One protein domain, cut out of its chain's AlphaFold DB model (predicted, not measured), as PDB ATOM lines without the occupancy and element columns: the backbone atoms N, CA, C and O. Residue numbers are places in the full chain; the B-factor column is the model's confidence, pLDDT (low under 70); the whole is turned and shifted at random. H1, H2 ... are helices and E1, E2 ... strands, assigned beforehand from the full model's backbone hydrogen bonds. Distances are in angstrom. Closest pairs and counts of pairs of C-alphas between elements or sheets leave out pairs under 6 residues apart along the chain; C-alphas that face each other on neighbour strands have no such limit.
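Overview. This is residues 15 to 97 of the 103 residues of an uncharacterized protein of [Polyangium] brachysporum (UniProt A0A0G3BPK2). The core is a long hairpin of two strands, E1 and E2, with the short strand E3 beside E1; the hairpin's tip at Asp 44 makes one end of an elongated model, and H1 with Gln 27 makes the other. H3 packs on the sheet near the end of the hairpin away from the tip, while H2, H4 and H5 only graze the sheet, and the cover is thin. The printed part has 83 residues, with five named helices and three named strands in the order H1 H2 E1 E2 H3 E3 H4 H5; the sheet, E2 E1 E3, is mixed, and the class is mixed, helices and strands. The whole is compact, with a radius of gyration of the C-alphas of 13.3 A, and spans 40 by 21 by 21 A.

Along the chain. Find C-alpha 15 at (469.368, 640.048, 472.459); from there H1, residues 15 to 26, runs 16.3 A. Next come H2, residues 31 to 34, then E1, residues 35 to 42, 22.9 A long, and E2, residues 45 to 52, 22.5 A long. C-alpha 45 is at (442.268, 648.056, 471.092). Read on to H3, residues 53 to 57, E3, residues 67 to 69, and H4, residues 73 to 82, 14.5 A long. H5, residues 88 to 95, ends with C-alpha 95 at (461.017, 631.934, 457.758).

Arrangement. Begin at the hairpin of E1 and E2, antiparallel at 153 degrees, where N 38 and O 49 are 2.9 A apart and N 49 and O 38 are 2.7 A apart, within hydrogen-bond range. On the other side of E1 look for E3, parallel at 31 degrees, with N 68 and O 39 at 2.8 A. Residues 50 to 51 of E2 also pair, antiparallel, with residues 85 to 86. H3 is on the sheet at a height of 6.4 A, over none of its strands, but only just: 2 of its 5 C-alphas fall on E1. H4 only grazes the sheet with residues 75 to 79. H5 only grazes it with residues 88 to 91. H2 and H5 only just touch, with 3 pairs of C-alphas within 8 A, the closest those of Thr 32 and Met 95, 6.8 A. H1 and H2 touch only at the corner, only just, with 3 such pairs; the closest C-alphas are those of Leu 25 and Phe 31, 7.3 A. H1 and H4 are apart. In H1, H3, H4 and H5 every O i to N i+4 pair is within hydrogen-bond range; H2 is too short for one.

Size, cuts and confidence. The C-alphas of Gln 27 and Asp 44, the two farthest apart, are 41.4 A apart. The printed part has no cut and no long link. The mean pLDDT of the printed part is 70.8, and residues 15 to 34, 61 to 64, 86 and 88 to 97 are under 70.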
ATOM      1  N   ALA A  15     468.132 640.707 471.997       40.88
ATOM      2  CA  ALA A  15     469.368 640.048 472.459       40.88
ATOM      3  C   ALA A  15     469.154 638.646 473.063       40.88
ATOM      4  O   ALA A  15     470.027 637.789 472.941       40.88
ATOM      5  N   LYS A  16     468.004 638.410 473.702       46.38
ATOM      6  CA  LYS A  16     467.657 637.106 474.286       46.38
ATOM      7  C   LYS A  16     467.139 636.142 473.211       46.38
ATOM      8  O   LYS A  16     467.608 635.013 473.141       46.38
ATOM      9  N   VAL A  17     466.299 636.649 472.299       46.66
ATOM     10  CA  VAL A  17     465.816 635.938 471.098       46.66
ATOM     11  C   VAL A  17     466.946 635.541 470.173       46.66
ATOM     12  O   VAL A  17     467.012 634.386 469.791       46.66
ATOM     13  N   SER A  18     467.876 636.445 469.861       42.75
ATOM     14  CA  SER A  18     469.024 636.106 469.018       42.75
ATOM     15  C   SER A  18     469.865 634.995 469.640       42.75
ATOM     16  O   SER A  18     470.197 634.051 468.942       42.75
ATOM     17  N   LYS A  19     470.141 635.043 470.948       50.19
ATOM     18  CA  LYS A  19     470.940 634.006 471.605       50.19
ATOM     19  C   LYS A  19     470.229 632.648 471.628       50.19
ATOM     20  O   LYS A  19     470.816 631.664 471.198       50.19
ATOM     21  N   LEU A  20     468.972 632.609 472.073       54.06
ATOM     22  CA  LEU A  20     468.186 631.370 472.136       54.06
ATOM     23  C   LEU A  20     467.988 630.764 470.739       54.06
ATOM     24  O   LEU A  20     468.022 629.550 470.562       54.06
ATOM     25  N   LEU A  21     467.800 631.615 469.730       51.44
ATOM     26  CA  LEU A  21     467.574 631.173 468.361       51.44
ATOM     27  C   LEU A  21     468.866 630.815 467.642       51.44
ATOM     28  O   LEU A  21     468.850 629.844 466.904       51.44
ATOM     29  N   SER A  22     469.988 631.488 467.902       47.22
ATOM     30  CA  SER A  22     471.310 631.014 467.475       47.22
ATOM     31  C   SER A  22     471.617 629.646 468.095       47.22
ATOM     32  O   SER A  22     472.079 628.752 467.393       47.22
ATOM     33  N   GLU A  23     471.290 629.434 469.375       55.06
ATOM     34  CA  GLU A  23     471.439 628.136 470.048       55.06
ATOM     35  C   GLU A  23     470.541 627.056 469.409       55.06
ATOM     36  O   GLU A  23     471.039 625.991 469.049       55.06
ATOM     37  N   ARG A  24     469.251 627.326 469.171       51.38
ATOM     38  CA  ARG A  24     468.312 626.379 468.526       51.38
ATOM     39  C   ARG A  24     468.632 626.120 467.045       51.38
ATOM     40  O   ARG A  24     468.559 624.977 466.600       51.38
ATOM     41  N   LEU A  25     469.054 627.139 466.293       50.44
ATOM     42  CA  LEU A  25     469.508 627.007 464.901       50.44
ATOM     43  C   LEU A  25     470.804 626.196 464.813       50.44
ATOM     44  O   LEU A  25     470.936 625.359 463.924       50.44
ATOM     45  N   SER A  26     471.732 626.376 465.762       51.06
ATOM     46  CA  SER A  26     472.946 625.548 465.856       51.06
ATOM     47  C   SER A  26     472.640 624.072 466.144       51.06
ATOM     48  O   SER A  26     473.447 623.201 465.825       51.06
ATOM     49  N   GLN A  27     471.455 623.789 466.693       56.84
ATOM     50  CA  GLN A  27     470.933 622.443 466.942       56.84
ATOM     51  C   GLN A  27     470.088 621.894 465.776       56.84
ATOM     52  O   GLN A  27     469.608 620.767 465.863       56.84
ATOM     53  N   GLY A  28     469.909 622.651 464.684       53.66
ATOM     54  CA  GLY A  28     469.142 622.220 463.509       53.66
ATOM     55  C   GLY A  28     467.627 622.141 463.726       53.66
ATOM     56  O   GLY A  28     466.946 621.447 462.975       53.66
ATOM     57  N   LEU A  29     467.100 622.817 464.752       54.72
ATOM     58  CA  LEU A  29     465.672 622.817 465.076       54.72
ATOM     59  C   LEU A  29     464.919 623.858 464.234       54.72
ATOM     60  O   LEU A  29     465.372 624.998 464.097       54.72
ATOM     61  N   ASP A  30     463.761 623.472 463.687       57.72
ATOM     62  CA  ASP A  30     462.901 624.363 462.905       57.72
ATOM     63  C   ASP A  30     462.348 625.482 463.802       57.72
ATOM     64  O   ASP A  30     461.673 625.275 464.814       57.72
ATOM     65  N   PHE A  31     462.689 626.711 463.445       55.75
ATOM     66  CA  PHE A  31     462.319 627.912 464.178       55.75
ATOM     67  C   PHE A  31     460.814 628.210 464.100       55.75
ATOM     68  O   PHE A  31     460.280 628.866 464.997       55.75
ATOM     69  N   THR A  32     460.121 627.726 463.065       57.59
ATOM     70  CA  THR A  32     458.693 628.014 462.864       57.59
ATOM     71  C   THR A  32     457.805 627.409 463.951       57.59
ATOM     72  O   THR A  32     456.792 628.005 464.305       57.59
ATOM     73  N   GLU A  33     458.221 626.302 464.572       63.41
ATOM     74  CA  GLU A  33     457.498 625.686 465.694       63.41
ATOM     75  C   GLU A  33     457.701 626.425 467.029       63.41
ATOM     76  O   GLU A  33     456.933 626.239 467.974       63.41
ATOM     77  N   ASN A  34     458.729 627.274 467.111       69.88
ATOM     78  CA  ASN A  34     459.159 627.946 468.340       69.88
ATOM     79  C   ASN A  34     458.673 629.399 468.437       69.88
ATOM     80  O   ASN A  34     458.869 630.042 469.471       69.88
ATOM     81  N   ILE A  35     458.033 629.918 467.384       74.06
ATOM     82  CA  ILE A  35     457.356 631.214 467.396       74.06
ATOM     83  C   ILE A  35     455.848 631.030 467.515       74.06
ATOM     84  O   ILE A  35     455.253 630.138 466.914       74.06
ATOM     85  N   ARG A  36     455.229 631.922 468.282       78.69
ATOM     86  CA  ARG A  36     453.782 632.045 468.411       78.69
ATOM     87  C   ARG A  36     453.387 633.512 468.275       78.69
ATOM     88  O   ARG A  36     454.139 634.403 468.678       78.69
ATOM     89  N   ASP A  37     452.238 633.758 467.674       84.00
ATOM     90  CA  ASP A  37     451.566 635.044 467.731       84.00
ATOM     91  C   ASP A  37     450.930 635.267 469.110       84.00
ATOM     92  O   ASP A  37     450.561 634.332 469.819       84.00
ATOM     93  N   PHE A  38     450.873 636.523 469.524       83.75
ATOM     94  CA  PHE A  38     450.229 636.939 470.763       83.75
ATOM     95  C   PHE A  38     449.784 638.393 470.620       83.75
ATOM     96  O   PHE A  38     450.351 639.137 469.818       83.75
ATOM     97  N   SER A  39     448.815 638.824 471.417       83.44
ATOM     98  CA  SER A  39     448.267 640.179 471.331       83.44
ATOM     99  C   SER A  39     448.322 640.893 472.673       83.44
ATOM    100  O   SER A  39     448.100 640.285 473.717       83.44
ATOM    101  N   PHE A  40     448.576 642.202 472.647       83.38
ATOM    102  CA  PHE A  40     448.298 643.082 473.781       83.38
ATOM    103  C   PHE A  40     446.952 643.766 473.564       83.38
ATOM    104  O   PHE A  40     446.749 644.393 472.524       83.38
ATOM    105  N   VAL A  41     446.058 643.667 474.546       84.25
ATOM    106  CA  VAL A  41     444.735 644.299 474.518       84.25
ATOM    107  C   VAL A  41     444.666 645.397 475.567       84.25
ATOM    108  O   VAL A  41     444.972 645.166 476.734       84.25
ATOM    109  N   CYS A  42     444.255 646.588 475.152       82.44
ATOM    110  CA  CYS A  42     443.935 647.706 476.032       82.44
ATOM    111  C   CYS A  42     442.539 648.207 475.652       82.44
ATOM    112  O   CYS A  42     442.359 648.732 474.552       82.44
ATOM    113  N   ASP A  43     441.564 648.002 476.539       82.94
ATOM    114  CA  ASP A  43     440.140 648.247 476.280       82.94
ATOM    115  C   ASP A  43     439.673 647.567 474.974       82.94
ATOM    116  O   ASP A  43     439.757 646.346 474.854       82.94
ATOM    117  N   ASP A  44     439.229 648.348 473.987       81.50
ATOM    118  CA  ASP A  44     438.758 647.865 472.681       81.50
ATOM    119  C   ASP A  44     439.879 647.769 471.625       81.50
ATOM    120  O   ASP A  44     439.620 647.495 470.450       81.50
ATOM    121  N   TYR A  45     441.129 648.049 472.004       79.88
ATOM    122  CA  TYR A  45     442.268 648.056 471.092       79.88
ATOM    123  C   TYR A  45     443.141 646.815 471.266       79.88
ATOM    124  O   TYR A  45     443.786 646.630 472.297       79.88
ATOM    125  N   GLU A  46     443.224 646.010 470.209       82.44
ATOM    126  CA  GLU A  46     444.109 644.851 470.121       82.44
ATOM    127  C   GLU A  46     445.315 645.144 469.220       82.44
ATOM    128  O   GLU A  46     445.181 645.625 468.091       82.44
ATOM    129  N   CYS A  47     446.512 644.825 469.712       76.25
ATOM    130  CA  CYS A  47     447.759 644.978 468.979       76.25
ATOM    131  C   CYS A  47     448.483 643.624 468.857       76.25
ATOM    132  O   CYS A  47     448.973 643.121 469.873       76.25
ATOM    133  N   PRO A  48     448.574 643.039 467.644       77.50
ATOM    134  CA  PRO A  48     449.172 641.725 467.436       77.50
ATOM    135  C   PRO A  48     450.699 641.782 467.310       77.50
ATOM    136  O   PRO A  48     451.276 642.682 466.687       77.50
ATOM    137  N   PHE A  49     451.359 640.757 467.838       81.56
ATOM    138  CA  PHE A  49     452.804 640.580 467.870       81.56
ATOM    139  C   PHE A  49     453.195 639.113 467.659       81.56
ATOM    140  O   PHE A  49     452.364 638.213 467.664       81.56
ATOM    141  N   TYR A  50     454.493 638.876 467.479       76.19
ATOM    142  CA  TYR A  50     455.077 637.538 467.424       76.19
ATOM    143  C   TYR A  50     456.139 637.426 468.501       76.19
ATOM    144  O   TYR A  50     456.887 638.376 468.726       76.19
ATOM    145  N   GLY A  51     456.235 636.282 469.159       77.19
ATOM    146  CA  GLY A  51     457.210 636.039 470.213       77.19
ATOM    147  C   GLY A  51     457.604 634.576 470.293       77.19
ATOM    148  O   GLY A  51     457.157 633.747 469.500       77.19
ATOM    149  N   LEU A  52     458.474 634.258 471.243       76.19
ATOM    150  CA  LEU A  52     458.859 632.877 471.505       76.19
ATOM    151  C   LEU A  52     457.723 632.143 472.214       76.19
ATOM    152  O   LEU A  52     457.273 632.584 473.270       76.19
ATOM    153  N   ARG A  53     457.310 630.998 471.662       81.19
ATOM    154  CA  ARG A  53     456.229 630.168 472.209       81.19
ATOM    155  C   ARG A  53     456.472 629.817 473.677       81.19
ATOM    156  O   ARG A  53     455.604 630.050 474.501       81.19
ATOM    157  N   GLU A  54     457.677 629.360 474.017       79.94
ATOM    158  CA  GLU A  54     458.029 628.976 475.393       79.94
ATOM    159  C   GLU A  54     457.934 630.130 476.398       79.94
ATOM    160  O   GLU A  54     457.613 629.895 477.557       79.94
ATOM    161  N   GLU A  55     458.232 631.367 475.986       81.31
ATOM    162  CA  GLU A  55     458.144 632.532 476.876       81.31
ATOM    163  C   GLU A  55     456.695 632.982 477.070       81.31
ATOM    164  O   GLU A  55     456.328 633.385 478.170       81.31
ATOM    165  N   ILE A  56     455.883 632.883 476.015       83.56
ATOM    166  CA  ILE A  56     454.447 633.178 476.051       83.56
ATOM    167  C   ILE A  56     453.735 632.157 476.947       83.56
ATOM    168  O   ILE A  56     453.072 632.550 477.901       83.56
ATOM    169  N   ASP A  57     453.966 630.862 476.714       84.50
ATOM    170  CA  ASP A  57     453.316 629.762 477.438       84.50
ATOM    171  C   ASP A  57     453.732 629.692 478.930       84.50
ATOM    172  O   ASP A  57     453.061 629.050 479.737       84.50
ATOM    173  N   GLN A  58     454.836 630.343 479.321       83.88
ATOM    174  CA  GLN A  58     455.298 630.430 480.715       83.88
ATOM    175  C   GLN A  58     454.672 631.585 481.510       83.88
ATOM    176  O   GLN A  58     454.923 631.694 482.716       83.88
ATOM    177  N   ILE A  59     453.893 632.472 480.883       83.38
ATOM    178  CA  ILE A  59     453.242 633.563 481.613       83.38
ATOM    179  C   ILE A  59     452.031 633.002 482.368       83.38
ATOM    180  O   ILE A  59     451.131 632.454 481.744       83.38
ATOM    181  N   PRO A  60     451.963 633.158 483.701       73.00
ATOM    182  CA  PRO A  60     450.926 632.538 484.527       73.00
ATOM    183  C   PRO A  60     449.547 633.231 484.452       73.00
ATOM    184  O   PRO A  60     448.794 633.181 485.421       73.00
ATOM    185  N   ASP A  61     449.206 633.890 483.344       67.06
ATOM    186  CA  ASP A  61     447.914 634.571 483.181       67.06
ATOM    187  C   ASP A  61     446.814 633.631 482.684       67.06
ATOM    188  O   ASP A  61     447.094 632.676 481.964       67.06
ATOM    189  N   ASP A  62     445.553 633.969 482.954       59.00
ATOM    190  CA  ASP A  62     444.388 633.471 482.203       59.00
ATOM    191  C   ASP A  62     444.347 634.134 480.811       59.00
ATOM    192  O   ASP A  62     443.407 634.827 480.426       59.00
ATOM    193  N   HIS A  63     445.429 633.982 480.051       66.06
ATOM    194  CA  HIS A  63     445.528 634.488 478.694       66.06
ATOM    195  C   HIS A  63     444.868 633.464 477.775       66.06
ATOM    196  O   HIS A  63     445.453 632.436 477.431       66.06
ATOM    197  N   SER A  64     443.627 633.741 477.381       62.38
ATOM    198  CA  SER A  64     442.951 632.993 476.324       62.38
ATOM    199  C   SER A  64     443.822 633.049 475.066       62.38
ATOM    200  O   SER A  64     443.946 634.085 474.422       62.38
ATOM    201  N   GLU A  65     444.495 631.942 474.766       72.50
ATOM    202  CA  GLU A  65     445.197 631.686 473.504       72.50
ATOM    203  C   GLU A  65     446.381 632.609 473.142       72.50
ATOM    204  O   GLU A  65     446.878 632.520 472.019       72.50
ATOM    205  N   GLY A  66     446.923 633.401 474.074       77.00
ATOM    206  CA  GLY A  66     448.009 634.357 473.782       77.00
ATOM    207  C   GLY A  66     447.569 635.822 473.787       77.00
ATOM    208  O   GLY A  66     448.301 636.687 473.313       77.00
ATOM    209  N   VAL A  67     446.385 636.122 474.314       85.81
ATOM    210  CA  VAL A  67     445.900 637.495 474.478       85.81
ATOM    211  C   VAL A  67     446.208 637.992 475.889       85.81
ATOM    212  O   VAL A  67     445.751 637.417 476.873       85.81
ATOM    213  N   PHE A  68     446.973 639.077 475.992       85.69
ATOM    214  CA  PHE A  68     447.373 639.684 477.258       85.69
ATOM    215  C   PHE A  68     446.707 641.044 477.447       85.69
ATOM    216  O   PHE A  68     446.954 641.980 476.683       85.69
ATOM    217  N   GLU A  69     445.913 641.185 478.505       86.31
ATOM    218  CA  GLU A  69     445.359 642.482 478.880       86.31
ATOM    219  C   GLU A  69     446.427 643.395 479.498       86.31
ATOM    220  O   GLU A  69     447.145 643.044 480.443       86.31
ATOM    221  N   VAL A  70     446.501 644.614 478.974       85.38
ATOM    222  CA  VAL A  70     447.432 645.664 479.367       85.38
ATOM    223  C   VAL A  70     446.624 646.882 479.795       85.38
ATOM    224  O   VAL A  70     446.315 647.758 478.996       85.38
ATOM    225  N   ARG A  71     446.284 646.938 481.086       83.38
ATOM    226  CA  ARG A  71     445.525 648.054 481.686       83.38
ATOM    227  C   ARG A  71     446.410 649.118 482.349       83.38
ATOM    228  O   ARG A  71     445.895 650.077 482.915       83.38
ATOM    229  N   SER A  72     447.734 648.939 482.326       83.12
ATOM    230  CA  SER A  72     448.696 649.924 482.828       83.12
ATOM    231  C   SER A  72     450.074 649.783 482.180       83.12
ATOM    232  O   SER A  72     450.434 648.725 481.649       83.12
ATOM    233  N   ASP A  73     450.872 650.845 482.274       77.50
ATOM    234  CA  ASP A  73     452.256 650.859 481.801       77.50
ATOM    235  C   ASP A  73     453.132 649.858 482.567       77.50
ATOM    236  O   ASP A  73     453.995 649.220 481.966       77.50
ATOM    237  N   GLU A  74     452.925 649.677 483.873       82.38
ATOM    238  CA  GLU A  74     453.670 648.699 484.676       82.38
ATOM    239  C   GLU A  74     453.419 647.281 484.172       82.38
ATOM    240  O   GLU A  74     454.363 646.504 484.013       82.38
ATOM    241  N   ARG A  75     452.158 646.968 483.853       82.00
ATOM    242  CA  ARG A  75     451.775 645.668 483.313       82.00
ATOM    243  C   ARG A  75     452.402 645.418 481.945       82.00
ATOM    244  O   ARG A  75     452.939 644.339 481.700       82.00
ATOM    245  N   LEU A  76     452.402 646.433 481.078       79.81
ATOM    246  CA  LEU A  76     453.078 646.365 479.785       79.81
ATOM    247  C   LEU A  76     454.574 646.072 479.951       79.81
ATOM    248  O   LEU A  76     455.119 645.203 479.273       79.81
ATOM    249  N   HIS A  77     455.249 646.782 480.859       76.44
ATOM    250  CA  HIS A  77     456.678 646.585 481.102       76.44
ATOM    251  C   HIS A  77     456.975 645.212 481.713       76.44
ATOM    252  O   HIS A  77     457.979 644.601 481.351       76.44
ATOM    253  N   GLU A  78     456.110 644.700 482.592       81.81
ATOM    254  CA  GLU A  78     456.230 643.345 483.127       81.81
ATOM    255  C   GLU A  78     456.170 642.301 482.003       81.81
ATOM    256  O   GLU A  78     457.077 641.477 481.883       81.81
ATOM    257  N   LEU A  79     455.154 642.366 481.141       80.50
ATOM    258  CA  LEU A  79     454.989 641.427 480.028       80.50
ATOM    259  C   LEU A  79     456.159 641.511 479.042       80.50
ATOM    260  O   LEU A  79     456.738 640.489 478.683       80.50
ATOM    261  N   LEU A  80     456.587 642.723 478.682       76.62
ATOM    262  CA  LEU A  80     457.743 642.946 477.806       76.62
ATOM    263  C   LEU A  80     459.084 642.524 478.430       76.62
ATOM    264  O   LEU A  80     460.064 642.343 477.709       76.62
ATOM    265  N   SER A  81     459.159 642.372 479.755       76.06
ATOM    266  CA  SER A  81     460.343 641.814 480.423       76.06
ATOM    267  C   SER A  81     460.414 640.286 480.330       76.06
ATOM    268  O   SER A  81     461.496 639.710 480.471       76.06
ATOM    269  N   ARG A  82     459.271 639.634 480.081       77.31
ATOM    270  CA  ARG A  82     459.124 638.174 480.030       77.31
ATOM    271  C   ARG A  82     459.040 637.643 478.603       77.31
ATOM    272  O   ARG A  82     459.634 636.607 478.328       77.31
ATOM    273  N   ILE A  83     458.350 638.361 477.716       76.69
ATOM    274  CA  ILE A  83     458.162 637.988 476.313       76.69
ATOM    275  C   ILE A  83     459.191 638.704 475.467       76.69
ATOM    276  O   ILE A  83     459.240 639.937 475.410       76.69
ATOM    277  N   THR A  84     459.947 637.932 474.703       74.94
ATOM    278  CA  THR A  84     460.731 638.517 473.640       74.94
ATOM    279  C   THR A  84     459.897 638.670 472.385       74.94
ATOM    280  O   THR A  84     459.477 637.697 471.761       74.94
ATOM    281  N   VAL A  85     459.705 639.919 471.982       72.62
ATOM    282  CA  VAL A  85     458.910 640.232 470.804       72.62
ATOM    283  C   VAL A  85     459.785 640.271 469.551       72.62
ATOM    284  O   VAL A  85     460.817 640.946 469.484       72.62
ATOM    285  N   VAL A  86     459.352 639.538 468.535       69.81
ATOM    286  CA  VAL A  86     459.997 639.375 467.238       69.81
ATOM    287  C   VAL A  86     459.331 640.312 466.237       69.81
ATOM    288  O   VAL A  86     458.124 640.264 466.010       69.81
ATOM    289  N   CYS A  87     460.117 641.182 465.601       70.44
ATOM    290  CA  CYS A  87     459.576 642.051 464.562       70.44
ATOM    291  C   CYS A  87     459.304 641.274 463.265       70.44
ATOM    292  O   CYS A  87     460.001 640.313 462.937       70.44
ATOM    293  N   VAL A  88     458.347 641.758 462.470       65.75
ATOM    294  CA  VAL A  88     457.922 641.125 461.207       65.75
ATOM    295  C   VAL A  88     459.084 640.905 460.233       65.75
ATOM    296  O   VAL A  88     459.117 639.906 459.521       65.75
ATOM    297  N   ALA A  89     460.059 641.812 460.187       65.75
ATOM    298  CA  ALA A  89     461.218 641.654 459.312       65.75
ATOM    299  C   ALA A  89     462.151 640.518 459.774       65.75
ATOM    300  O   ALA A  89     462.613 639.737 458.949       65.75
ATOM    301  N   CYS A  90     462.365 640.368 461.085       67.81
ATOM    302  CA  CYS A  90     463.103 639.235 461.647       67.81
ATOM    303  C   CYS A  90     462.356 637.913 461.462       67.81
ATOM    304  O   CYS A  90     462.981 636.914 461.124       67.81
ATOM    305  N   LEU A  91     461.031 637.923 461.615       68.25
ATOM    306  CA  LEU A  91     460.192 636.767 461.315       68.25
ATOM    307  C   LEU A  91     460.348 636.348 459.845       68.25
ATOM    308  O   LEU A  91     460.594 635.182 459.564       68.25
ATOM    309  N   LYS A  92     460.282 637.301 458.906       66.62
ATOM    310  CA  LYS A  92     460.476 637.044 457.468       66.62
ATOM    311  C   LYS A  92     461.856 636.487 457.135       66.62
ATOM    312  O   LYS A  92     461.943 635.624 456.269       66.62
ATOM    313  N   ASP A  93     462.909 636.991 457.772       66.50
ATOM    314  CA  ASP A  93     464.267 636.471 457.588       66.50
ATOM    315  C   ASP A  93     464.362 635.023 458.091       66.50
ATOM    316  O   ASP A  93     464.831 634.142 457.373       66.50
ATOM    317  N   ALA A  94     463.835 634.752 459.282       64.38
ATOM    318  CA  ALA A  94     463.897 633.429 459.885       64.38
ATOM    319  C   ALA A  94     462.998 632.394 459.176       64.38
ATOM    320  O   ALA A  94     463.421 631.257 458.985       64.38
ATOM    321  N   MET A  95     461.829 632.786 458.651       64.44
ATOM    322  CA  MET A  95     461.017 631.934 457.758       64.44
ATOM    323  C   MET A  95     461.740 631.560 456.453       64.44
ATOM    324  O   MET A  95     461.366 630.598 455.791       64.44
ATOM    325  N   LYS A  96     462.769 632.320 456.060       67.19
ATOM    326  CA  LYS A  96     463.634 632.011 454.910       67.19
ATOM    327  C   LYS A  96     464.871 631.196 455.307       67.19
ATOM    328  O   LYS A  96     465.770 631.037 454.487       67.19
ATOM    329  N   GLY A  97     464.943 630.727 456.555       59.69
ATOM    330  CA  GLY A  97     466.086 629.996 457.099       59.69
ATOM    331  C   GLY A  97     467.309 630.869 457.388       59.69
ATOM    332  O   GLY A  97     468.401 630.338 457.577       59.69
TER     333      GLY A  97